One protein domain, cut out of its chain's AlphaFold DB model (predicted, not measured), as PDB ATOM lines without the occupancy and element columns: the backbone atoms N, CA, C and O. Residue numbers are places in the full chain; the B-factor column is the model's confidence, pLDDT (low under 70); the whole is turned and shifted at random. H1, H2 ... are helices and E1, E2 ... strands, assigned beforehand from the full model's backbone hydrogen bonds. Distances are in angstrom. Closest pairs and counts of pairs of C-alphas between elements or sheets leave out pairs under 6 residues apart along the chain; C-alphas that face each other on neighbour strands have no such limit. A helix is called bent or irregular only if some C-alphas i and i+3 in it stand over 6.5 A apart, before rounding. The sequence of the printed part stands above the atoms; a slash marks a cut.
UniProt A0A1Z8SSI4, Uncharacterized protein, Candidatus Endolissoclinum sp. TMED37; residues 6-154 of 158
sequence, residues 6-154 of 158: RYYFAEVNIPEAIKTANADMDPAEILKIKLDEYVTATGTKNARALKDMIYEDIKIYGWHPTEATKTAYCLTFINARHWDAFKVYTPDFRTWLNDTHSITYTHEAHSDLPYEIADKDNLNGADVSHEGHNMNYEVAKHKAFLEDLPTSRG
ATOM      1  N   ARG A   6     -46.183 -30.761 -29.595       86.50
ATOM      2  CA  ARG A   6     -46.276 -30.701 -28.131       86.50
ATOM      3  C   ARG A   6     -45.786 -31.995 -27.517       86.50
ATOM      4  O   ARG A   6     -46.176 -33.065 -27.972       86.50
ATOM      5  N   TYR A   7     -44.970 -31.865 -26.480       87.88
ATOM      6  CA  TYR A   7     -44.533 -32.977 -25.645       87.88
ATOM      7  C   TYR A   7     -45.300 -32.940 -24.337       87.88
ATOM      8  O   TYR A   7     -45.560 -31.860 -23.796       87.88
ATOM      9  N   TYR A   8     -45.643 -34.114 -23.833       91.62
ATOM     10  CA  TYR A   8     -46.353 -34.279 -22.580       91.62
ATOM     11  C   TYR A   8     -45.780 -35.470 -21.827       91.62
ATOM     12  O   TYR A   8     -45.900 -36.601 -22.286       91.62
ATOM     13  N   PHE A   9     -45.190 -35.203 -20.669       92.12
ATOM     14  CA  PHE A   9     -44.693 -36.200 -19.735       92.12
ATOM     15  C   PHE A   9     -45.684 -36.365 -18.585       92.12
ATOM     16  O   PHE A   9     -46.199 -35.373 -18.062       92.12
ATOM     17  N   ALA A  10     -45.922 -37.609 -18.177       94.69
ATOM     18  CA  ALA A  10     -46.796 -37.946 -17.068       94.69
ATOM     19  C   ALA A  10     -46.202 -39.048 -16.205       94.69
ATOM     20  O   ALA A  10     -45.729 -40.057 -16.723       94.69
ATOM     21  N   GLU A  11     -46.354 -38.899 -14.897       95.88
ATOM     22  CA  GLU A  11     -46.189 -39.987 -13.943       95.88
ATOM     23  C   GLU A  11     -47.526 -40.472 -13.440       95.88
ATOM     24  O   GLU A  11     -48.416 -39.682 -13.102       95.88
ATOM     25  N   VAL A  12     -47.624 -41.788 -13.332       96.75
ATOM     26  CA  VAL A  12     -48.823 -42.475 -12.896       96.75
ATOM     27  C   VAL A  12     -48.458 -43.428 -11.774       96.75
ATOM     28  O   VAL A  12     -47.522 -44.218 -11.884       96.75
ATOM     29  N   ASN A  13     -49.225 -43.366 -10.695       97.25
ATOM     30  CA  ASN A  13     -49.200 -44.353  -9.636       97.25
ATOM     31  C   ASN A  13     -50.324 -45.364  -9.884       97.25
ATOM     32  O   ASN A  13     -51.503 -45.004  -9.888       97.25
ATOM     33  N   ILE A  14     -49.949 -46.619 -10.105       96.44
ATOM     34  CA  ILE A  14     -50.844 -47.756 -10.297       96.44
ATOM     35  C   ILE A  14     -50.820 -48.589  -9.011       96.44
ATOM     36  O   ILE A  14     -49.765 -49.119  -8.663       96.44
ATOM     37  N   PRO A  15     -51.949 -48.738  -8.296       96.12
ATOM     38  CA  PRO A  15     -51.983 -49.475  -7.038       96.12
ATOM     39  C   PRO A  15     -51.432 -50.898  -7.145       96.12
ATOM     40  O   PRO A  15     -51.688 -51.607  -8.122       96.12
ATOM     41  N   GLU A  16     -50.765 -51.347  -6.082       94.69
ATOM     42  CA  GLU A  16     -50.115 -52.664  -6.022       94.69
ATOM     43  C   GLU A  16     -51.082 -53.816  -6.333       94.69
ATOM     44  O   GLU A  16     -50.703 -54.790  -6.977       94.69
ATOM     45  N   ALA A  17     -52.356 -53.687  -5.944       94.81
ATOM     46  CA  ALA A  17     -53.390 -54.676  -6.250       94.81
ATOM     47  C   ALA A  17     -53.613 -54.851  -7.765       94.81
ATOM     48  O   ALA A  17     -53.779 -55.975  -8.236       94.81
ATOM     49  N   ILE A  18     -53.581 -53.758  -8.535       94.75
ATOM     50  CA  ILE A  18     -53.726 -53.794  -9.997       94.75
ATOM     51  C   ILE A  18     -52.453 -54.336 -10.632       94.75
ATOM     52  O   ILE A  18     -52.537 -55.189 -11.511       94.75
ATOM     53  N   LYS A  19     -51.285 -53.889 -10.165       92.62
ATOM     54  CA  LYS A  19     -49.999 -54.410 -10.630       92.62
ATOM     55  C   LYS A  19     -49.896 -55.923 -10.417       92.62
ATOM     56  O   LYS A  19     -49.595 -56.648 -11.352       92.62
ATOM     57  N   THR A  20     -50.224 -56.409  -9.222       93.75
ATOM     58  CA  THR A  20     -50.178 -57.841  -8.873       93.75
ATOM     59  C   THR A  20     -51.147 -58.665  -9.721       93.75
ATOM     60  O   THR A  20     -50.801 -59.756 -10.165       93.75
ATOM     61  N   ALA A  21     -52.346 -58.141  -9.994       94.44
ATOM     62  CA  ALA A  21     -53.312 -58.799 -10.877       94.44
ATOM     63  C   ALA A  21     -52.842 -58.882 -12.344       94.44
ATOM     64  O   ALA A  21     -53.402 -59.658 -13.112       94.44
ATOM     65  N   ASN A  22     -51.826 -58.099 -12.721       93.06
ATOM     66  CA  ASN A  22     -51.267 -58.000 -14.067       93.06
ATOM     67  C   ASN A  22     -49.731 -58.127 -14.026       93.06
ATOM     68  O   ASN A  22     -49.026 -57.362 -14.680       93.06
ATOM     69  N   ALA A  23     -49.208 -59.053 -13.212       89.06
ATOM     70  CA  ALA A  23     -47.786 -59.116 -12.855       89.06
ATOM     71  C   ALA A  23     -46.830 -59.243 -14.058       89.06
ATOM     72  O   ALA A  23     -45.706 -58.750 -13.993       89.06
ATOM     73  N   ASP A  24     -47.291 -59.861 -15.147       89.56
ATOM     74  CA  ASP A  24     -46.504 -60.095 -16.363       89.56
ATOM     75  C   ASP A  24     -46.716 -59.017 -17.444       89.56
ATOM     76  O   ASP A  24     -46.234 -59.169 -18.566       89.56
ATOM     77  N   MET A  25     -47.453 -57.943 -17.138       92.06
ATOM     78  CA  MET A  25     -47.773 -56.878 -18.091       92.06
ATOM     79  C   MET A  25     -46.924 -55.628 -17.866       92.06
ATOM     80  O   MET A  25     -46.656 -55.211 -16.734       92.06
ATOM     81  N   ASP A  26     -46.566 -54.977 -18.972       90.00
ATOM     82  CA  ASP A  26     -45.991 -53.637 -18.929       90.00
ATOM     83  C   ASP A  26     -47.055 -52.626 -18.446       90.00
ATOM     84  O   ASP A  26     -48.232 -52.742 -18.816       90.00
ATOM     85  N   PRO A  27     -46.690 -51.608 -17.644       90.56
ATOM     86  CA  PRO A  27     -47.625 -50.563 -17.226       90.56
ATOM     87  C   PRO A  27     -48.364 -49.889 -18.395       90.56
ATOM     88  O   PRO A  27     -49.522 -49.499 -18.235       90.56
ATOM     89  N   ALA A  28     -47.748 -49.802 -19.579       87.69
ATOM     90  CA  ALA A  28     -48.391 -49.372 -20.820       87.69
ATOM     91  C   ALA A  28     -49.656 -50.167 -21.140       87.69
ATOM     92  O   ALA A  28     -50.703 -49.609 -21.479       87.69
ATOM     93  N   GLU A  29     -49.534 -51.489 -21.069       91.56
ATOM     94  CA  GLU A  29     -50.579 -52.427 -21.436       91.56
ATOM     95  C   GLU A  29     -51.718 -52.362 -20.423       91.56
ATOM     96  O   GLU A  29     -52.882 -52.292 -20.818       91.56
ATOM     97  N   ILE A  30     -51.386 -52.227 -19.135       94.56
ATOM     98  CA  ILE A  30     -52.368 -51.983 -18.073       94.56
ATOM     99  C   ILE A  30     -53.172 -50.711 -18.372       94.56
ATOM    100  O   ILE A  30     -54.404 -50.742 -18.355       94.56
ATOM    101  N   LEU A  31     -52.511 -49.590 -18.682       93.25
ATOM    102  CA  LEU A  31     -53.200 -48.327 -18.979       93.25
ATOM    103  C   LEU A  31     -54.070 -48.421 -20.240       93.25
ATOM    104  O   LEU A  31     -55.170 -47.866 -20.269       93.25
ATOM    105  N   LYS A  32     -53.620 -49.158 -21.260       92.56
ATOM    106  CA  LYS A  32     -54.398 -49.411 -22.478       92.56
ATOM    107  C   LYS A  32     -55.647 -50.250 -22.199       92.56
ATOM    108  O   LYS A  32     -56.730 -49.879 -22.643       92.56
ATOM    109  N   ILE A  33     -55.519 -51.324 -21.417       95.31
ATOM    110  CA  ILE A  33     -56.656 -52.143 -20.974       95.31
ATOM    111  C   ILE A  33     -57.652 -51.277 -20.200       95.31
ATOM    112  O   ILE A  33     -58.855 -51.339 -20.450       95.31
ATOM    113  N   LYS A  34     -57.171 -50.400 -19.310       96.06
ATOM    114  CA  LYS A  34     -58.044 -49.486 -18.563       96.06
ATOM    115  C   LYS A  34     -58.750 -48.473 -19.459       96.06
ATOM    116  O   LYS A  34     -59.909 -48.154 -19.207       96.06
ATOM    117  N   LEU A  35     -58.107 -48.005 -20.527       95.50
ATOM    118  CA  LEU A  35     -58.770 -47.174 -21.530       95.50
ATOM    119  C   LEU A  35     -59.874 -47.950 -22.272       95.50
ATOM    120  O   LEU A  35     -60.960 -47.415 -22.485       95.50
ATOM    121  N   ASP A  36     -59.642 -49.218 -22.611       96.75
ATOM    122  CA  ASP A  36     -60.652 -50.080 -23.239       96.75
ATOM    123  C   ASP A  36     -61.846 -50.371 -22.312       96.75
ATOM    124  O   ASP A  36     -63.006 -50.314 -22.740       96.75
ATOM    125  N   GLU A  37     -61.580 -50.618 -21.028       96.94
ATOM    126  CA  GLU A  37     -62.606 -50.748 -19.990       96.94
ATOM    127  C   GLU A  37     -63.423 -49.456 -19.856       96.94
ATOM    128  O   GLU A  37     -64.652 -49.507 -19.858       96.94
ATOM    129  N   TYR A  38     -62.767 -48.292 -19.823       97.12
ATOM    130  CA  TYR A  38     -63.434 -46.991 -19.758       97.12
ATOM    131  C   TYR A  38     -64.346 -46.729 -20.965       97.12
ATOM    132  O   TYR A  38     -65.479 -46.256 -20.817       97.12
ATOM    133  N   VAL A  39     -63.879 -47.062 -22.173       96.94
ATOM    134  CA  VAL A  39     -64.681 -46.960 -23.401       96.94
ATOM    135  C   VAL A  39     -65.910 -47.859 -23.317       96.94
ATOM    136  O   VAL A  39     -67.002 -47.431 -23.690       96.94
ATOM    137  N   THR A  40     -65.747 -49.076 -22.800       97.19
ATOM    138  CA  THR A  40     -66.844 -50.037 -22.635       97.19
ATOM    139  C   THR A  40     -67.846 -49.575 -21.576       97.19
ATOM    140  O   THR A  40     -69.052 -49.654 -21.798       97.19
ATOM    141  N   ALA A  41     -67.362 -49.048 -20.448       95.75
ATOM    142  CA  ALA A  41     -68.186 -48.605 -19.329       95.75
ATOM    143  C   ALA A  41     -69.004 -47.348 -19.656       95.75
ATOM    144  O   ALA A  41     -70.155 -47.233 -19.237       95.75
ATOM    145  N   THR A  42     -68.422 -46.399 -20.393       94.44
ATOM    146  CA  THR A  42     -69.056 -45.091 -20.622       94.44
ATOM    147  C   THR A  42     -69.676 -44.942 -22.005       94.44
ATOM    148  O   THR A  42     -70.654 -44.214 -22.167       94.44
ATOM    149  N   GLY A  43     -69.105 -45.577 -23.033       92.25
ATOM    150  CA  GLY A  43     -69.571 -45.472 -24.416       92.25
ATOM    151  C   GLY A  43     -69.598 -44.044 -24.980       92.25
ATOM    152  O   GLY A  43     -70.238 -43.809 -26.014       92.25
ATOM    153  N   THR A  44     -68.941 -43.078 -24.330       92.88
ATOM    154  CA  THR A  44     -69.012 -41.668 -24.730       92.88
ATOM    155  C   THR A  44     -68.207 -41.411 -26.000       92.88
ATOM    156  O   THR A  44     -67.276 -42.138 -26.356       92.88
ATOM    157  N   LYS A  45     -68.558 -40.331 -26.711       93.38
ATOM    158  CA  LYS A  45     -67.785 -39.883 -27.876       93.38
ATOM    159  C   LYS A  45     -66.340 -39.543 -27.491       93.38
ATOM    160  O   LYS A  45     -65.439 -39.894 -28.242       93.38
ATOM    161  N   ASN A  46     -66.138 -38.908 -26.337       91.62
ATOM    162  CA  ASN A  46     -64.814 -38.521 -25.850       91.62
ATOM    163  C   ASN A  46     -63.958 -39.746 -25.512       91.62
ATOM    164  O   ASN A  46     -62.802 -39.786 -25.915       91.62
ATOM    165  N   ALA A  47     -64.531 -40.774 -24.874       93.06
ATOM    166  CA  ALA A  47     -63.813 -42.015 -24.583       93.06
ATOM    167  C   ALA A  47     -63.306 -42.698 -25.861       93.06
ATOM    168  O   ALA A  47     -62.128 -43.035 -25.964       93.06
ATOM    169  N   ARG A  48     -64.174 -42.844 -26.874       94.69
ATOM    170  CA  ARG A  48     -63.770 -43.397 -28.179       94.69
ATOM    171  C   ARG A  48     -62.709 -42.532 -28.859       94.69
ATOM    172  O   ARG A  48     -61.706 -43.053 -29.321       94.69
ATOM    173  N   ALA A  49     -62.894 -41.213 -28.858       93.12
ATOM    174  CA  ALA A  49     -61.942 -40.289 -29.466       93.12
ATOM    175  C   ALA A  49     -60.566 -40.295 -28.778       93.12
ATOM    176  O   ALA A  49     -59.562 -40.093 -29.452       93.12
ATOM    177  N   LEU A  50     -60.508 -40.532 -27.462       92.94
ATOM    178  CA  LEU A  50     -59.252 -40.700 -26.731       92.94
ATOM    179  C   LEU A  50     -58.538 -41.998 -27.128       92.94
ATOM    180  O   LEU A  50     -57.329 -41.983 -27.337       92.94
ATOM    181  N   LYS A  51     -59.285 -43.101 -27.271       92.94
ATOM    182  CA  LYS A  51     -58.755 -44.392 -27.735       92.94
ATOM    183  C   LYS A  51     -58.219 -44.333 -29.164       92.94
ATOM    184  O   LYS A  51     -57.167 -44.896 -29.442       92.94
ATOM    185  N   ASP A  52     -58.929 -43.641 -30.047       92.69
ATOM    186  CA  ASP A  52     -58.572 -43.531 -31.465       92.69
ATOM    187  C   ASP A  52     -57.541 -42.418 -31.733       92.69
ATOM    188  O   ASP A  52     -57.205 -42.135 -32.886       92.69
ATOM    189  N   MET A  53     -57.054 -41.745 -30.686       91.94
ATOM    190  CA  MET A  53     -56.102 -40.653 -30.827       91.94
ATOM    191  C   MET A  53     -54.756 -41.166 -31.337       91.94
ATOM    192  O   MET A  53     -54.168 -42.089 -30.778       91.94
ATOM    193  N   ILE A  54     -54.253 -40.516 -32.384       89.31
ATOM    194  CA  ILE A  54     -52.952 -40.820 -32.971       89.31
ATOM    195  C   ILE A  54     -51.924 -39.837 -32.410       89.31
ATOM    196  O   ILE A  54     -52.134 -38.621 -32.414       89.31
ATOM    197  N   TYR A  55     -50.811 -40.393 -31.950       89.31
ATOM    198  CA  TYR A  55     -49.647 -39.666 -31.468       89.31
ATOM    199  C   TYR A  55     -48.521 -39.804 -32.491       89.31
ATOM    200  O   TYR A  55     -48.485 -40.764 -33.258       89.31
ATOM    201  N   GLU A  56     -47.623 -38.828 -32.519       88.88
ATOM    202  CA  GLU A  56     -46.409 -38.918 -33.328       88.88
ATOM    203  C   GLU A  56     -45.428 -39.920 -32.718       88.88
ATOM    204  O   GLU A  56     -44.870 -40.744 -33.434       88.88
ATOM    205  N   ASP A  57     -45.263 -39.862 -31.397       87.06
ATOM    206  CA  ASP A  57     -44.408 -40.775 -30.650       87.06
ATOM    207  C   ASP A  57     -44.972 -41.028 -29.246       87.06
ATOM    208  O   ASP A  57     -45.661 -40.175 -28.669       87.06
ATOM    209  N   ILE A  58     -44.692 -42.217 -28.718       88.81
ATOM    210  CA  ILE A  58     -45.085 -42.672 -27.386       88.81
ATOM    211  C   ILE A  58     -43.885 -43.398 -26.776       88.81
ATOM    212  O   ILE A  58     -43.538 -44.496 -27.208       88.81
ATOM    213  N   LYS A  59     -43.304 -42.831 -25.716       89.44
ATOM    214  CA  LYS A  59     -42.275 -43.502 -24.909       89.44
ATOM    215  C   LYS A  59     -42.845 -43.857 -23.544       89.44
ATOM    216  O   LYS A  59     -43.508 -43.039 -22.912       89.44
ATOM    217  N   ILE A  60     -42.578 -45.073 -23.086       89.44
ATOM    218  CA  ILE A  60     -43.046 -45.587 -21.796       89.44
ATOM    219  C   ILE A  60     -41.826 -46.095 -21.031       89.44
ATOM    220  O   ILE A  60     -40.973 -46.762 -21.614       89.44
ATOM    221  N   TYR A  61     -41.723 -45.730 -19.754       88.69
ATOM    222  CA  TYR A  61     -40.507 -45.901 -18.948       88.69
ATOM    223  C   TYR A  61     -40.574 -47.089 -17.979       88.69
ATOM    224  O   TYR A  61     -39.868 -47.112 -16.976       88.69
ATOM    225  N   GLY A  62     -41.428 -48.080 -18.259       91.00
ATOM    226  CA  GLY A  62     -41.610 -49.246 -17.394       91.00
ATOM    227  C   GLY A  62     -41.983 -48.874 -15.952       91.00
ATOM    228  O   GLY A  62     -42.558 -47.813 -15.686       91.00
ATOM    229  N   TRP A  63     -41.685 -49.768 -15.011       93.19
ATOM    230  CA  TRP A  63     -41.859 -49.515 -13.578       93.19
ATOM    231  C   TRP A  63     -40.677 -48.727 -13.013       93.19
ATOM    232  O   TRP A  63     -39.527 -48.990 -13.355       93.19
ATOM    233  N   HIS A  64     -40.953 -47.801 -12.098       94.38
ATOM    234  CA  HIS A  64     -39.912 -47.042 -11.419       94.38
ATOM    235  C   HIS A  64     -39.036 -47.978 -10.558       94.38
ATOM    236  O   HIS A  64     -39.589 -48.761  -9.775       94.38
ATOM    237  N   PRO A  65     -37.693 -47.884 -10.622       90.44
ATOM    238  CA  PRO A  65     -36.791 -48.835  -9.961       90.44
ATOM    239  C   PRO A  65     -36.947 -48.909  -8.436       90.44
ATOM    240  O   PRO A  65     -36.755 -49.963  -7.834       90.44
ATOM    241  N   THR A  66     -37.295 -47.790  -7.796       90.94
ATOM    242  CA  THR A  66     -37.400 -47.684  -6.327       90.94
ATOM    243  C   THR A  66     -38.821 -47.441  -5.820       90.94
ATOM    244  O   THR A  66     -39.079 -47.578  -4.627       90.94
ATOM    245  N   GLU A  67     -39.763 -47.115  -6.708       92.62
ATOM    246  CA  GLU A  67     -41.157 -46.828  -6.353       92.62
ATOM    247  C   GLU A  67     -42.051 -47.817  -7.097       92.62
ATOM    248  O   GLU A  67     -42.520 -47.550  -8.197       92.62
ATOM    249  N   ALA A  68     -42.262 -48.988  -6.498       89.38
ATOM    250  CA  ALA A  68     -42.792 -50.166  -7.186       89.38
ATOM    251  C   ALA A  68     -44.138 -49.961  -7.909       89.38
ATOM    252  O   ALA A  68     -44.411 -50.664  -8.880       89.38
ATOM    253  N   THR A  69     -44.969 -49.024  -7.456       94.31
ATOM    254  CA  THR A  69     -46.290 -48.719  -8.025       94.31
ATOM    255  C   THR A  69     -46.268 -47.579  -9.041       94.31
ATOM    256  O   THR A  69     -47.306 -47.228  -9.592       94.31
ATOM    257  N   LYS A  70     -45.111 -46.968  -9.301       95.50
ATOM    258  CA  LYS A  70     -44.996 -45.797 -10.166       95.50
ATOM    259  C   LYS A  70     -44.502 -46.179 -11.559       95.50
ATOM    260  O   LYS A  70     -43.616 -47.012 -11.713       95.50
ATOM    261  N   THR A  71     -45.055 -45.529 -12.572       95.06
ATOM    262  CA  THR A  71     -44.611 -45.581 -13.967       95.06
ATOM    263  C   THR A  71     -44.644 -44.174 -14.566       95.06
ATOM    264  O   THR A  71     -45.243 -43.260 -13.988       95.06
ATOM    265  N   ALA A  72     -44.022 -43.992 -15.727       94.56
ATOM    266  CA  ALA A  72     -44.123 -42.768 -16.498       94.56
ATOM    267  C   ALA A  72     -44.254 -43.048 -17.989       94.56
ATOM    268  O   ALA A  72     -43.832 -44.090 -18.499       94.56
ATOM    269  N   TYR A  73     -44.798 -42.069 -18.698       93.06
ATOM    270  CA  TYR A  73     -44.831 -42.059 -20.149       93.06
ATOM    271  C   TYR A  73     -44.670 -40.638 -20.688       93.06
ATOM    272  O   TYR A  73     -44.998 -39.657 -20.017       93.06
ATOM    273  N   CYS A  74     -44.200 -40.537 -21.926       91.69
ATOM    274  CA  CYS A  74     -44.192 -39.306 -22.691       91.69
ATOM    275  C   CYS A  74     -44.948 -39.491 -24.009       91.69
ATOM    276  O   CYS A  74     -44.796 -40.504 -24.691       91.69
ATOM    277  N   LEU A  75     -45.767 -38.500 -24.355       92.00
ATOM    278  CA  LEU A  75     -46.522 -38.423 -25.600       92.00
ATOM    279  C   LEU A  75     -46.022 -37.240 -26.422       92.00
ATOM    280  O   LEU A  75     -45.919 -36.123 -25.908       92.00
ATOM    281  N   THR A  76     -45.803 -37.476 -27.710       90.31
ATOM    282  CA  THR A  76     -45.545 -36.430 -28.698       90.31
ATOM    283  C   THR A  76     -46.775 -36.275 -29.585       90.31
ATOM    284  O   THR A  76     -47.230 -37.223 -30.227       90.31
ATOM    285  N   PHE A  77     -47.345 -35.075 -29.618       89.69
ATOM    286  CA  PHE A  77     -48.526 -34.764 -30.420       89.69
ATOM    287  C   PHE A  77     -48.133 -34.245 -31.796       89.69
ATOM    288  O   PHE A  77     -47.339 -33.311 -31.903       89.69
ATOM    289  N   ILE A  78     -48.814 -34.767 -32.822       87.25
ATOM    290  CA  ILE A  78     -48.629 -34.395 -34.233       87.25
ATOM    291  C   ILE A  78     -48.732 -32.874 -34.434       87.25
ATOM    292  O   ILE A  78     -48.001 -32.290 -35.227       87.25
ATOM    293  N   ASN A  79     -49.672 -32.225 -33.738       83.81
ATOM    294  CA  ASN A  79     -49.854 -30.775 -33.768       83.81
ATOM    295  C   ASN A  79     -50.649 -30.274 -32.548       83.81
ATOM    296  O   ASN A  79     -51.149 -31.053 -31.728       83.81
ATOM    297  N   ALA A  80     -50.825 -28.953 -32.471       84.81
ATOM    298  CA  ALA A  80     -51.545 -28.287 -31.393       84.81
ATOM    299  C   ALA A  80     -52.995 -28.774 -31.241       84.81
ATOM    300  O   ALA A  80     -53.473 -28.913 -30.114       84.81
ATOM    301  N   ARG A  81     -53.673 -29.101 -32.351       87.88
ATOM    302  CA  ARG A  81     -55.058 -29.590 -32.342       87.88
ATOM    303  C   ARG A  81     -55.193 -30.956 -31.669       87.88
ATOM    304  O   ARG A  81     -56.173 -31.169 -30.957       87.88
ATOM    305  N   HIS A  82     -54.235 -31.863 -31.864       91.06
ATOM    306  CA  HIS A  82     -54.244 -33.169 -31.192       91.06
ATOM    307  C   HIS A  82     -54.069 -33.013 -29.679       91.06
ATOM    308  O   HIS A  82     -54.799 -33.635 -28.913       91.06
ATOM    309  N   TRP A  83     -53.187 -32.111 -29.241       91.44
ATOM    310  CA  TRP A  83     -53.062 -31.773 -27.820       91.44
ATOM    311  C   TRP A  83     -54.332 -31.158 -27.235       91.44
ATOM    312  O   TRP A  83     -54.748 -31.507 -26.132       91.44
ATOM    313  N   ASP A  84     -54.958 -30.226 -27.952       91.50
ATOM    314  CA  ASP A  84     -56.178 -29.588 -27.461       91.50
ATOM    315  C   ASP A  84     -57.323 -30.602 -27.351       91.50
ATOM    316  O   ASP A  84     -58.051 -30.582 -26.363       91.50
ATOM    317  N   ALA A  85     -57.423 -31.546 -28.291       92.31
ATOM    318  CA  ALA A  85     -58.341 -32.674 -28.183       92.31
ATOM    319  C   ALA A  85     -58.014 -33.570 -26.973       92.31
ATOM    320  O   ALA A  85     -58.912 -33.910 -26.206       92.31
ATOM    321  N   PHE A  86     -56.737 -33.901 -26.755       93.75
ATOM    322  CA  PHE A  86     -56.294 -34.720 -25.623       93.75
ATOM    323  C   PHE A  86     -56.702 -34.108 -24.283       93.75
ATOM    324  O   PHE A  86     -57.347 -34.763 -23.471       93.75
ATOM    325  N   LYS A  87     -56.421 -32.818 -24.075       92.75
ATOM    326  CA  LYS A  87     -56.822 -32.101 -22.853       92.75
ATOM    327  C   LYS A  87     -58.328 -32.104 -22.605       92.75
ATOM    328  O   LYS A  87     -58.739 -31.986 -21.458       92.75
ATOM    329  N   VAL A  88     -59.144 -32.184 -23.655       93.06
ATOM    330  CA  VAL A  88     -60.606 -32.225 -23.522       93.06
ATOM    331  C   VAL A  88     -61.083 -33.629 -23.158       93.06
ATOM    332  O   VAL A  88     -62.015 -33.759 -22.372       93.06
ATOM    333  N   TYR A  89     -60.473 -34.679 -23.708       92.25
ATOM    334  CA  TYR A  89     -60.958 -36.052 -23.524       92.25
ATOM    335  C   TYR A  89     -60.366 -36.759 -22.301       92.25
ATOM    336  O   TYR A  89     -61.010 -37.629 -21.720       92.25
ATOM    337  N   THR A  90     -59.151 -36.394 -21.895       93.50
ATOM    338  CA  THR A  90     -58.413 -37.067 -20.819       93.50
ATOM    339  C   THR A  90     -58.961 -36.824 -19.395       93.50
ATOM    340  O   THR A  90     -58.908 -37.768 -18.607       93.50
ATOM    341  N   PRO A  91     -59.507 -35.648 -19.005       94.12
ATOM    342  CA  PRO A  91     -59.947 -35.407 -17.622       94.12
ATOM    343  C   PRO A  91     -60.998 -36.396 -17.098       94.12
ATOM    344  O   PRO A  91     -60.874 -36.884 -15.972       94.12
ATOM    345  N   ASP A  92     -61.994 -36.745 -17.916       93.44
ATOM    346  CA  ASP A  92     -63.051 -37.687 -17.521       93.44
ATOM    347  C   ASP A  92     -62.492 -39.103 -17.328       93.44
ATOM    348  O   ASP A  92     -62.842 -39.792 -16.370       93.44
ATOM    349  N   PHE A  93     -61.573 -39.520 -18.203       95.69
ATOM    350  CA  PHE A  93     -60.879 -40.798 -18.070       95.69
ATOM    351  C   PHE A  93     -60.045 -40.853 -16.786       95.69
ATOM    352  O   PHE A  93     -60.094 -41.843 -16.062       95.69
ATOM    353  N   ARG A  94     -59.322 -39.777 -16.453       94.50
ATOM    354  CA  ARG A  94     -58.528 -39.706 -15.215       94.50
ATOM    355  C   ARG A  94     -59.383 -39.738 -13.962       94.50
ATOM    356  O   ARG A  94     -59.024 -40.409 -13.002       94.50
ATOM    357  N   THR A  95     -60.504 -39.026 -13.982       95.88
ATOM    358  CA  THR A  95     -61.465 -39.046 -12.876       95.88
ATOM    359  C   THR A  95     -61.970 -40.469 -12.666       95.88
ATOM    360  O   THR A  95     -61.898 -40.997 -11.563       95.88
ATOM    361  N   TRP A  96     -62.354 -41.150 -13.748       96.44
ATOM    362  CA  TRP A  96     -62.778 -42.547 -13.689       96.44
ATOM    363  C   TRP A  96     -61.677 -43.499 -13.188       96.44
ATOM    364  O   TRP A  96     -61.960 -44.362 -12.355       96.44
ATOM    365  N   LEU A  97     -60.431 -43.332 -13.645       97.06
ATOM    366  CA  LEU A  97     -59.271 -44.101 -13.178       97.06
ATOM    367  C   LEU A  97     -59.046 -43.940 -11.673       97.06
ATOM    368  O   LEU A  97     -58.819 -44.926 -10.971       97.06
ATOM    369  N   ASN A  98     -59.123 -42.710 -11.171       97.44
ATOM    370  CA  ASN A  98     -58.961 -42.437  -9.753       97.44
ATOM    371  C   ASN A  98     -60.114 -43.037  -8.936       97.44
ATOM    372  O   ASN A  98     -59.883 -43.781  -7.986       97.44
ATOM    373  N   ASP A  99     -61.352 -42.771  -9.339       97.25
ATOM    374  CA  ASP A  99     -62.531 -43.122  -8.547       97.25
ATOM    375  C   ASP A  99     -62.815 -44.631  -8.557       97.25
ATOM    376  O   ASP A  99     -63.282 -45.185  -7.562       97.25
ATOM    377  N   THR A 100     -62.508 -45.314  -9.664       96.75
ATOM    378  CA  THR A 100     -62.802 -46.748  -9.845       96.75
ATOM    379  C   THR A 100     -61.609 -47.637  -9.507       96.75
ATOM    380  O   THR A 100     -61.778 -48.757  -9.025       96.75
ATOM    381  N   HIS A 101     -60.394 -47.160  -9.781       95.88
ATOM    382  CA  HIS A 101     -59.181 -47.976  -9.732       95.88
ATOM    383  C   HIS A 101     -58.091 -47.399  -8.830       95.88
ATOM    384  O   HIS A 101     -57.051 -48.036  -8.687       95.88
ATOM    385  N   SER A 102     -58.301 -46.222  -8.232       97.00
ATOM    386  CA  SER A 102     -57.294 -45.506  -7.434       97.00
ATOM    387  C   SER A 102     -55.978 -45.273  -8.185       97.00
ATOM    388  O   SER A 102     -54.919 -45.151  -7.571       97.00
ATOM    389  N   ILE A 103     -56.035 -45.219  -9.519       97.19
ATOM    390  CA  ILE A 103     -54.895 -44.867 -10.363       97.19
ATOM    391  C   ILE A 103     -54.814 -43.343 -10.417       97.19
ATOM    392  O   ILE A 103     -55.754 -42.682 -10.858       97.19
ATOM    393  N   THR A 104     -53.687 -42.783  -9.984       96.75
ATOM    394  CA  THR A 104     -53.512 -41.330  -9.838       96.75
ATOM    395  C   THR A 104     -52.341 -40.819 -10.654       96.75
ATOM    396  O   THR A 104     -51.286 -41.446 -10.695       96.75
ATOM    397  N   TYR A 105     -52.495 -39.629 -11.222       94.25
ATOM    398  CA  TYR A 105     -51.422 -38.903 -11.891       94.25
ATOM    399  C   TYR A 105     -50.681 -38.045 -10.865       94.25
ATOM    400  O   TYR A 105     -51.299 -37.213 -10.205       94.25
ATOM    401  N   THR A 106     -49.378 -38.274 -10.691       93.44
ATOM    402  CA  THR A 106     -48.583 -37.653  -9.612       93.44
ATOM    403  C   THR A 106     -47.705 -36.502 -10.083       93.44
ATOM    404  O   THR A 106     -47.335 -35.645  -9.282       93.44
ATOM    405  N   HIS A 107     -47.360 -36.468 -11.370       93.56
ATOM    406  CA  HIS A 107     -46.582 -35.394 -11.973       93.56
ATOM    407  C   HIS A 107     -46.921 -35.259 -13.454       93.56
ATOM    408  O   HIS A 107     -47.143 -36.259 -14.136       93.56
ATOM    409  N   GLU A 108     -46.934 -34.023 -13.943       91.94
ATOM    410  CA  GLU A 108     -47.186 -33.706 -15.341       91.94
ATOM    411  C   GLU A 108     -46.304 -32.535 -15.771       91.94
ATOM    412  O   GLU A 108     -46.181 -31.539 -15.054       91.94
ATOM    413  N   ALA A 109     -45.732 -32.635 -16.966       87.19
ATOM    414  CA  ALA A 109     -44.999 -31.550 -17.603       87.19
ATOM    415  C   ALA A 109     -45.327 -31.513 -19.096       87.19
ATOM    416  O   ALA A 109     -45.495 -32.554 -19.730       87.19
ATOM    417  N   HIS A 110     -45.404 -30.319 -19.681       87.94
ATOM    418  CA  HIS A 110     -45.618 -30.165 -21.119       87.94
ATOM    419  C   HIS A 110     -44.801 -29.013 -21.700       87.94
ATOM    420  O   HIS A 110     -44.480 -28.047 -21.007       87.94
ATOM    421  N   SER A 111     -44.490 -29.086 -22.994       80.00
ATOM    422  CA  SER A 111     -43.742 -28.044 -23.705       80.00
ATOM    423  C   SER A 111     -44.173 -27.935 -25.163       80.00
ATOM    424  O   SER A 111     -44.432 -28.941 -25.824       80.00
ATOM    425  N   ASP A 112     -44.234 -26.697 -25.658       73.25
ATOM    426  CA  ASP A 112     -44.478 -26.390 -27.067       73.25
ATOM    427  C   ASP A 112     -43.152 -26.402 -27.848       73.25
ATOM    428  O   ASP A 112     -42.170 -25.769 -27.440       73.25
ATOM    429  N   LEU A 113     -43.134 -27.034 -29.021       62.94
ATOM    430  CA  LEU A 113     -42.052 -26.945 -30.001       62.94
ATOM    431  C   LEU A 113     -42.521 -26.123 -31.216       62.94
ATOM    432  O   LEU A 113     -43.492 -26.505 -31.872       62.94
ATOM    433  N   PRO A 114     -41.888 -24.982 -31.540       55.47
ATOM    434  CA  PRO A 114     -42.178 -24.265 -32.777       55.47
ATOM    435  C   PRO A 114     -41.849 -25.143 -33.993       55.47
ATOM    436  O   PRO A 114     -40.712 -25.569 -34.136       55.47
ATOM    437  N   TYR A 115     -42.817 -25.358 -34.891       45.66
ATOM    438  CA  TYR A 115     -42.625 -26.139 -36.128       45.66
ATOM    439  C   TYR A 115     -41.587 -25.519 -37.079       45.66
ATOM    440  O   TYR A 115     -41.047 -26.190 -37.945       45.66
ATOM    441  N   GLU A 116     -41.285 -24.226 -36.927       45.22
ATOM    442  CA  GLU A 116     -40.339 -23.506 -37.794       45.22
ATOM    443  C   GLU A 116     -38.869 -23.909 -37.604       45.22
ATOM    444  O   GLU A 116     -38.015 -23.392 -38.317       45.22
ATOM    445  N   ILE A 117     -38.579 -24.838 -36.692       45.56
ATOM    446  CA  ILE A 117     -37.241 -25.398 -36.475       45.56
ATOM    447  C   ILE A 117     -37.093 -26.748 -37.219       45.56
ATOM    448  O   ILE A 117     -35.980 -27.111 -37.597       45.56
ATOM    449  N   ALA A 118     -38.210 -27.392 -37.590       41.47
ATOM    450  CA  ALA A 118     -38.243 -28.686 -38.286       41.47
ATOM    451  C   ALA A 118     -37.777 -28.613 -39.741       41.47
ATOM    452  O   ALA A 118     -37.403 -29.626 -40.323       41.47
ATOM    453  N   ASP A 119     -37.765 -27.413 -40.319       41.59
ATOM    454  CA  ASP A 119     -37.393 -27.193 -41.720       41.59
ATOM    455  C   ASP A 119     -36.168 -26.277 -41.898       41.59
ATOM    456  O   ASP A 119     -35.765 -26.024 -43.036       41.59
ATOM    457  N   LYS A 120     -35.565 -25.735 -40.822       39.09
ATOM    458  CA  LYS A 120     -34.601 -24.619 -40.966       39.09
ATOM    459  C   LYS A 120     -33.239 -24.707 -40.282       39.09
ATOM    460  O   LYS A 120     -32.390 -23.891 -40.633       39.09
ATOM    461  N   ASP A 121     -32.936 -25.714 -39.467       40.62
ATOM    462  CA  ASP A 121     -31.624 -25.791 -38.793       40.62
ATOM    463  C   ASP A 121     -30.602 -26.703 -39.492       40.62
ATOM    464  O   ASP A 121     -29.924 -27.528 -38.884       40.62
ATOM    465  N   ASN A 122     -30.438 -26.459 -40.796       45.47
ATOM    466  CA  ASN A 122     -29.171 -26.648 -41.511       45.47
ATOM    467  C   ASN A 122     -28.540 -25.288 -41.894       45.47
ATOM    468  O   ASN A 122     -27.729 -25.203 -42.815       45.47
ATOM    469  N   LEU A 123     -28.938 -24.192 -41.233       38.31
ATOM    470  CA  LEU A 123     -28.455 -22.843 -41.528       38.31
ATOM    471  C   LEU A 123     -28.080 -22.117 -40.233       38.31
ATOM    472  O   LEU A 123     -28.910 -21.487 -39.590       38.31
ATOM    473  N   ASN A 124     -26.779 -22.152 -39.942       38.62
ATOM    474  CA  ASN A 124     -26.048 -21.355 -38.949       38.62
ATOM    475  C   ASN A 124     -25.945 -21.973 -37.553       38.62
ATOM    476  O   ASN A 124     -26.520 -21.496 -36.579       38.62
ATOM    477  N   GLY A 125     -25.085 -22.991 -37.464       45.72
ATOM    478  CA  GLY A 125     -24.490 -23.414 -36.204       45.72
ATOM    479  C   GLY A 125     -23.810 -22.244 -35.491       45.72
ATOM    480  O   GLY A 125     -22.779 -21.750 -35.943       45.72
ATOM    481  N   ALA A 126     -24.404 -21.817 -34.385       40.66
ATOM    482  CA  ALA A 126     -23.797 -20.935 -33.400       40.66
ATOM    483  C   ALA A 126     -24.599 -21.024 -32.095       40.66
ATOM    484  O   ALA A 126     -25.371 -20.131 -31.774       40.66
ATOM    485  N   ASP A 127     -24.512 -22.158 -31.403       42.19
ATOM    486  CA  ASP A 127     -24.025 -22.182 -30.020       42.19
ATOM    487  C   ASP A 127     -24.063 -23.604 -29.450       42.19
ATOM    488  O   ASP A 127     -24.995 -24.382 -29.637       42.19
ATOM    489  N   VAL A 128     -22.954 -23.942 -28.803       50.31
ATOM    490  CA  VAL A 128     -22.534 -25.287 -28.416       50.31
ATOM    491  C   VAL A 128     -23.039 -25.593 -27.007       50.31
ATOM    492  O   VAL A 128     -22.781 -24.798 -26.105       50.31
ATOM    493  N   SER A 129     -23.634 -26.769 -26.754       51.53
ATOM    494  CA  SER A 129     -23.511 -27.383 -25.420       51.53
ATOM    495  C   SER A 129     -23.692 -28.910 -25.379       51.53
ATOM    496  O   SER A 129     -24.453 -29.486 -26.148       51.53
ATOM    497  N   HIS A 130     -22.930 -29.476 -24.431       39.25
ATOM    498  CA  HIS A 130     -22.674 -30.862 -24.006       39.25
ATOM    499  C   HIS A 130     -22.206 -31.863 -25.082       39.25
ATOM    500  O   HIS A 130     -22.934 -32.216 -25.996       39.25
ATOM    501  N   GLU A 131     -20.957 -32.326 -24.929       49.00
ATOM    502  CA  GLU A 131     -20.246 -33.314 -25.771       49.00
ATOM    503  C   GLU A 131     -19.761 -32.858 -27.160       49.00
ATOM    504  O   GLU A 131     -19.246 -33.661 -27.931       49.00
ATOM    505  N   GLY A 132     -19.814 -31.562 -27.476       40.34
ATOM    506  CA  GLY A 132     -19.140 -31.025 -28.670       40.34
ATOM    507  C   GLY A 132     -19.840 -31.314 -30.004       40.34
ATOM    508  O   GLY A 132     -19.233 -31.126 -31.058       40.34
ATOM    509  N   HIS A 133     -21.113 -31.711 -29.977       43.06
ATOM    510  CA  HIS A 133     -21.945 -31.871 -31.169       43.06
ATOM    511  C   HIS A 133     -23.020 -30.775 -31.245       43.06
ATOM    512  O   HIS A 133     -23.668 -30.454 -30.251       43.06
ATOM    513  N   ASN A 134     -23.219 -30.195 -32.435       52.59
ATOM    514  CA  ASN A 134     -24.305 -29.246 -32.692       52.59
ATOM    515  C   ASN A 134     -25.642 -30.000 -32.701       52.59
ATOM    516  O   ASN A 134     -25.964 -30.668 -33.681       52.59
ATOM    517  N   MET A 135     -26.417 -29.893 -31.622       56.72
ATOM    518  CA  MET A 135     -27.820 -30.310 -31.612       56.72
ATOM    519  C   MET A 135     -28.688 -29.117 -32.012       56.72
ATOM    520  O   MET A 135     -28.571 -28.045 -31.420       56.72
ATOM    521  N   ASN A 136     -29.562 -29.292 -33.007       67.56
ATOM    522  CA  ASN A 136     -30.599 -28.295 -33.264       67.56
ATOM    523  C   ASN A 136     -31.595 -28.269 -32.086       67.56
ATOM    524  O   ASN A 136     -31.665 -29.199 -31.273       67.56
ATOM    525  N   TYR A 137     -32.361 -27.186 -31.968       64.75
ATOM    526  CA  TYR A 137     -33.268 -26.992 -30.832       64.75
ATOM    527  C   TYR A 137     -34.333 -28.094 -30.712       64.75
ATOM    528  O   TYR A 137     -34.797 -28.383 -29.607       64.75
ATOM    529  N   GLU A 138     -34.702 -28.737 -31.823       67.31
ATOM    530  CA  GLU A 138     -35.643 -29.860 -31.813       67.31
ATOM    531  C   GLU A 138     -35.065 -31.084 -31.120       67.31
ATOM    532  O   GLU A 138     -35.693 -31.619 -30.209       67.31
ATOM    533  N   VAL A 139     -33.849 -31.483 -31.500       71.50
ATOM    534  CA  VAL A 139     -33.139 -32.614 -30.898       71.50
ATOM    535  C   VAL A 139     -32.889 -32.350 -29.417       71.50
ATOM    536  O   VAL A 139     -33.154 -33.221 -28.594       71.50
ATOM    537  N   ALA A 140     -32.466 -31.135 -29.055       68.25
ATOM    538  CA  ALA A 140     -32.239 -30.769 -27.658       68.25
ATOM    539  C   ALA A 140     -33.525 -30.834 -26.816       68.25
ATOM    540  O   ALA A 140     -33.503 -31.326 -25.691       68.25
ATOM    541  N   LYS A 141     -34.667 -30.376 -27.346       70.94
ATOM    542  CA  LYS A 141     -35.952 -30.455 -26.633       70.94
ATOM    543  C   LYS A 141     -36.512 -31.865 -26.549       70.94
ATOM    544  O   LYS A 141     -37.041 -32.236 -25.504       70.94
ATOM    545  N   HIS A 142     -36.415 -32.619 -27.639       76.94
ATOM    546  CA  HIS A 142     -36.784 -34.025 -27.671       76.94
ATOM    547  C   HIS A 142     -35.997 -34.796 -26.611       76.94
ATOM    548  O   HIS A 142     -36.602 -35.445 -25.765       76.94
ATOM    549  N   LYS A 143     -34.673 -34.610 -26.572       75.81
ATOM    550  CA  LYS A 143     -33.798 -35.158 -25.534       75.81
ATOM    551  C   LYS A 143     -34.202 -34.693 -24.134       75.81
ATOM    552  O   LYS A 143     -34.381 -35.516 -23.248       75.81
ATOM    553  N   ALA A 144     -34.463 -33.404 -23.931       75.31
ATOM    554  CA  ALA A 144     -34.859 -32.906 -22.616       75.31
ATOM    555  C   ALA A 144     -36.153 -33.557 -22.078       75.31
ATOM    556  O   ALA A 144     -36.261 -33.794 -20.878       75.31
ATOM    557  N   PHE A 145     -37.138 -33.843 -22.940       80.94
ATOM    558  CA  PHE A 145     -38.430 -34.416 -22.530       80.94
ATOM    559  C   PHE A 145     -38.468 -35.943 -22.529       80.94
ATOM    560  O   PHE A 145     -39.080 -36.524 -21.634       80.94
ATOM    561  N   LEU A 146     -37.860 -36.584 -23.527       83.19
ATOM    562  CA  LEU A 146     -37.835 -38.039 -23.638       83.19
ATOM    563  C   LEU A 146     -36.671 -38.674 -22.892       83.19
ATOM    564  O   LEU A 146     -36.719 -39.877 -22.636       83.19
ATOM    565  N   GLU A 147     -35.650 -37.897 -22.546       82.12
ATOM    566  CA  GLU A 147     -34.476 -38.395 -21.852       82.12
ATOM    567  C   GLU A 147     -34.275 -37.710 -20.499       82.12
ATOM    568  O   GLU A 147     -34.593 -38.286 -19.455       82.12
ATOM    569  N   ASP A 148     -33.800 -36.468 -20.501       81.88
ATOM    570  CA  ASP A 148     -33.280 -35.837 -19.284       81.88
ATOM    571  C   ASP A 148     -34.339 -35.726 -18.173       81.88
ATOM    572  O   ASP A 148     -34.046 -35.974 -16.999       81.88
ATOM    573  N   LEU A 149     -35.583 -35.381 -18.528       83.75
ATOM    574  CA  LEU A 149     -36.686 -35.268 -17.577       83.75
ATOM    575  C   LEU A 149     -36.989 -36.618 -16.892       83.75
ATOM    576  O   LEU A 149     -36.839 -36.669 -15.672       83.75
ATOM    577  N   PRO A 150     -37.347 -37.712 -17.596       86.81
ATOM    578  CA  PRO A 150     -37.531 -39.028 -16.978       86.81
ATOM    579  C   PRO A 150     -36.353 -39.472 -16.102       86.81
ATOM    580  O   PRO A 150     -36.570 -39.917 -14.973       86.81
ATOM    581  N   THR A 151     -35.108 -39.289 -16.557       87.81
ATOM    582  CA  THR A 151     -33.918 -39.653 -15.766       87.81
ATOM    583  C   THR A 151     -33.799 -38.829 -14.494       87.81
ATOM    584  O   THR A 151     -33.564 -39.382 -13.421       87.81
ATOM    585  N   SER A 152     -34.024 -37.514 -14.569       87.38
ATOM    586  CA  SER A 152     -34.032 -36.645 -13.384       87.38
ATOM    587  C   SER A 152     -35.125 -37.021 -12.376       87.38
ATOM    588  O   SER A 152     -35.023 -36.704 -11.190       87.38
ATOM    589  N   ARG A 153     -36.167 -37.713 -12.848       90.81
ATOM    590  CA  ARG A 153     -37.285 -38.234 -12.058       90.81
ATOM    591  C   ARG A 153     -37.055 -39.662 -11.552       90.81
ATOM    592  O   ARG A 153     -37.900 -40.147 -10.811       90.81
ATOM    593  N   GLY A 154     -35.922 -40.288 -11.885       89.94
ATOM    594  CA  GLY A 154     -35.518 -41.608 -11.394       89.94
ATOM    595  C   GLY A 154     -35.879 -42.786 -12.305       89.94
ATOM    596  O   GLY A 154     -35.681 -43.932 -11.908       89.94
TER     597      GLY A 154
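This is residues 6 to 154 of the 158 residues of an uncharacterized protein of Candidatus Endolissoclinum sp. TMED37 (UniProt A0A1Z8SSI4). A twisted antiparallel sheet of four strands forms the middle layer, with helix H5 lying along one face and H4a, the first arm of the bent helix H4, over the other. Beyond that second face H2, H3 and the other arm, H4b, make a cluster, while the long link before H5, residues 114 to 136, loops out far from the mean of the C-alphas. The printed part has 149 residues, with five named helices and four named strands in the order E1 H1 H2 H3 E2 E3 H4 E4 H5; the sheet's order is E2 E3 E1 E4 and the class is mixed. The whole is only just compact, close to loose, with a radius of gyration of the C-alphas of 17.5 A and spans of 54 by 37 by 21 A.

E2 (residues 57 to 63) and E3 (residues 70 to 77) form a hairpin, with N 59 and O 74 2.9 A apart, within hydrogen-bond range. E3 is the antiparallel neighbour of E1 (residues 6 to 13), with N 10 and O 73 at 2.9 A. E1 is the antiparallel neighbour of the edge strand E4 (residues 104 to 113), with N 9 and O 109 at 2.8 A; E4 bends by 55 degrees at residue 107. H5 (residues 137 to 152) is over E3 and E1, at a height over the sheet of 9.5 A, and runs along the strands, at 6 degrees to E1 on the local plane; its closest C-alphas to E3 are those of Leu 146 and Cys 74, 6.6 A apart. H4 (residues 80 to 101) was assigned as one helix by its hydrogen bonds but is bent, C-alphas 88 and 91 being 6.7 A apart; its arms are H4a (80 to 88) and H4b (91 to 101), at a steep tilt of 42 degrees. H4a is on the opposite face from H5, over E3, at a height of 9.9 A; C-alphas Phe 77 and Trp 83 are closest, at 6.0 A. E3, H4 and E4 form a split strand-helix-strand unit, two strands running the same way with E1 between them, and its crossover is right-handed. H4b only grazes the sheet, with residues 94 to 98, and H2 (residues 27 to 42) does so with residues 27 to 31. H2 touches H4b with residues 34 to 38 alone, about perpendicular at 79 degrees, closest at C-alphas Tyr 38 and Phe 93, 6.9 A. H2 and H3 (residues 45 to 51) form a helical hairpin at a shallow tilt of 17 degrees, opposite ways; H2 touches H3 with residues 35 to 39 alone, closest at C-alphas Val 39 and Ala 47, 5.2 A. H1 (residues 16 to 21) is close to H2 but not clearly touching, with C-alphas Lys 19 and Pro 27 8.0 A apart. Every O i to N i+4 pair is within hydrogen-bond range in H1, H2, H3, H4a and H4b, and 9 of 12 are in H5.

E1 begins at C-alpha 6, (-46.276, -30.701, -28.131), and is 23.2 A long; E3 is 23.3 A and E4 27.3 A. H2 is 22.4 A long, from C-alpha 27 at (-47.625, -50.563, -17.226). H5 is 20.0 A long and ends at C-alpha 152, (-34.032, -36.645, -13.384); it has a kink of 33 degrees near residue 144 and is irregular, but only just, C-alphas 146 and 149 being 6.8 A apart.

The two C-alphas farthest apart, those of Ala 41 and Ala 126, are 54.2 A apart. The printed part has no cut, and the one long link, E4 to H5, has 23 residues, whose C-alphas lie 19 to 32 A from the mean of the C-alphas. The mean pLDDT of the printed part is 83.5; residues 113 to 138 and residue 140 are under 70.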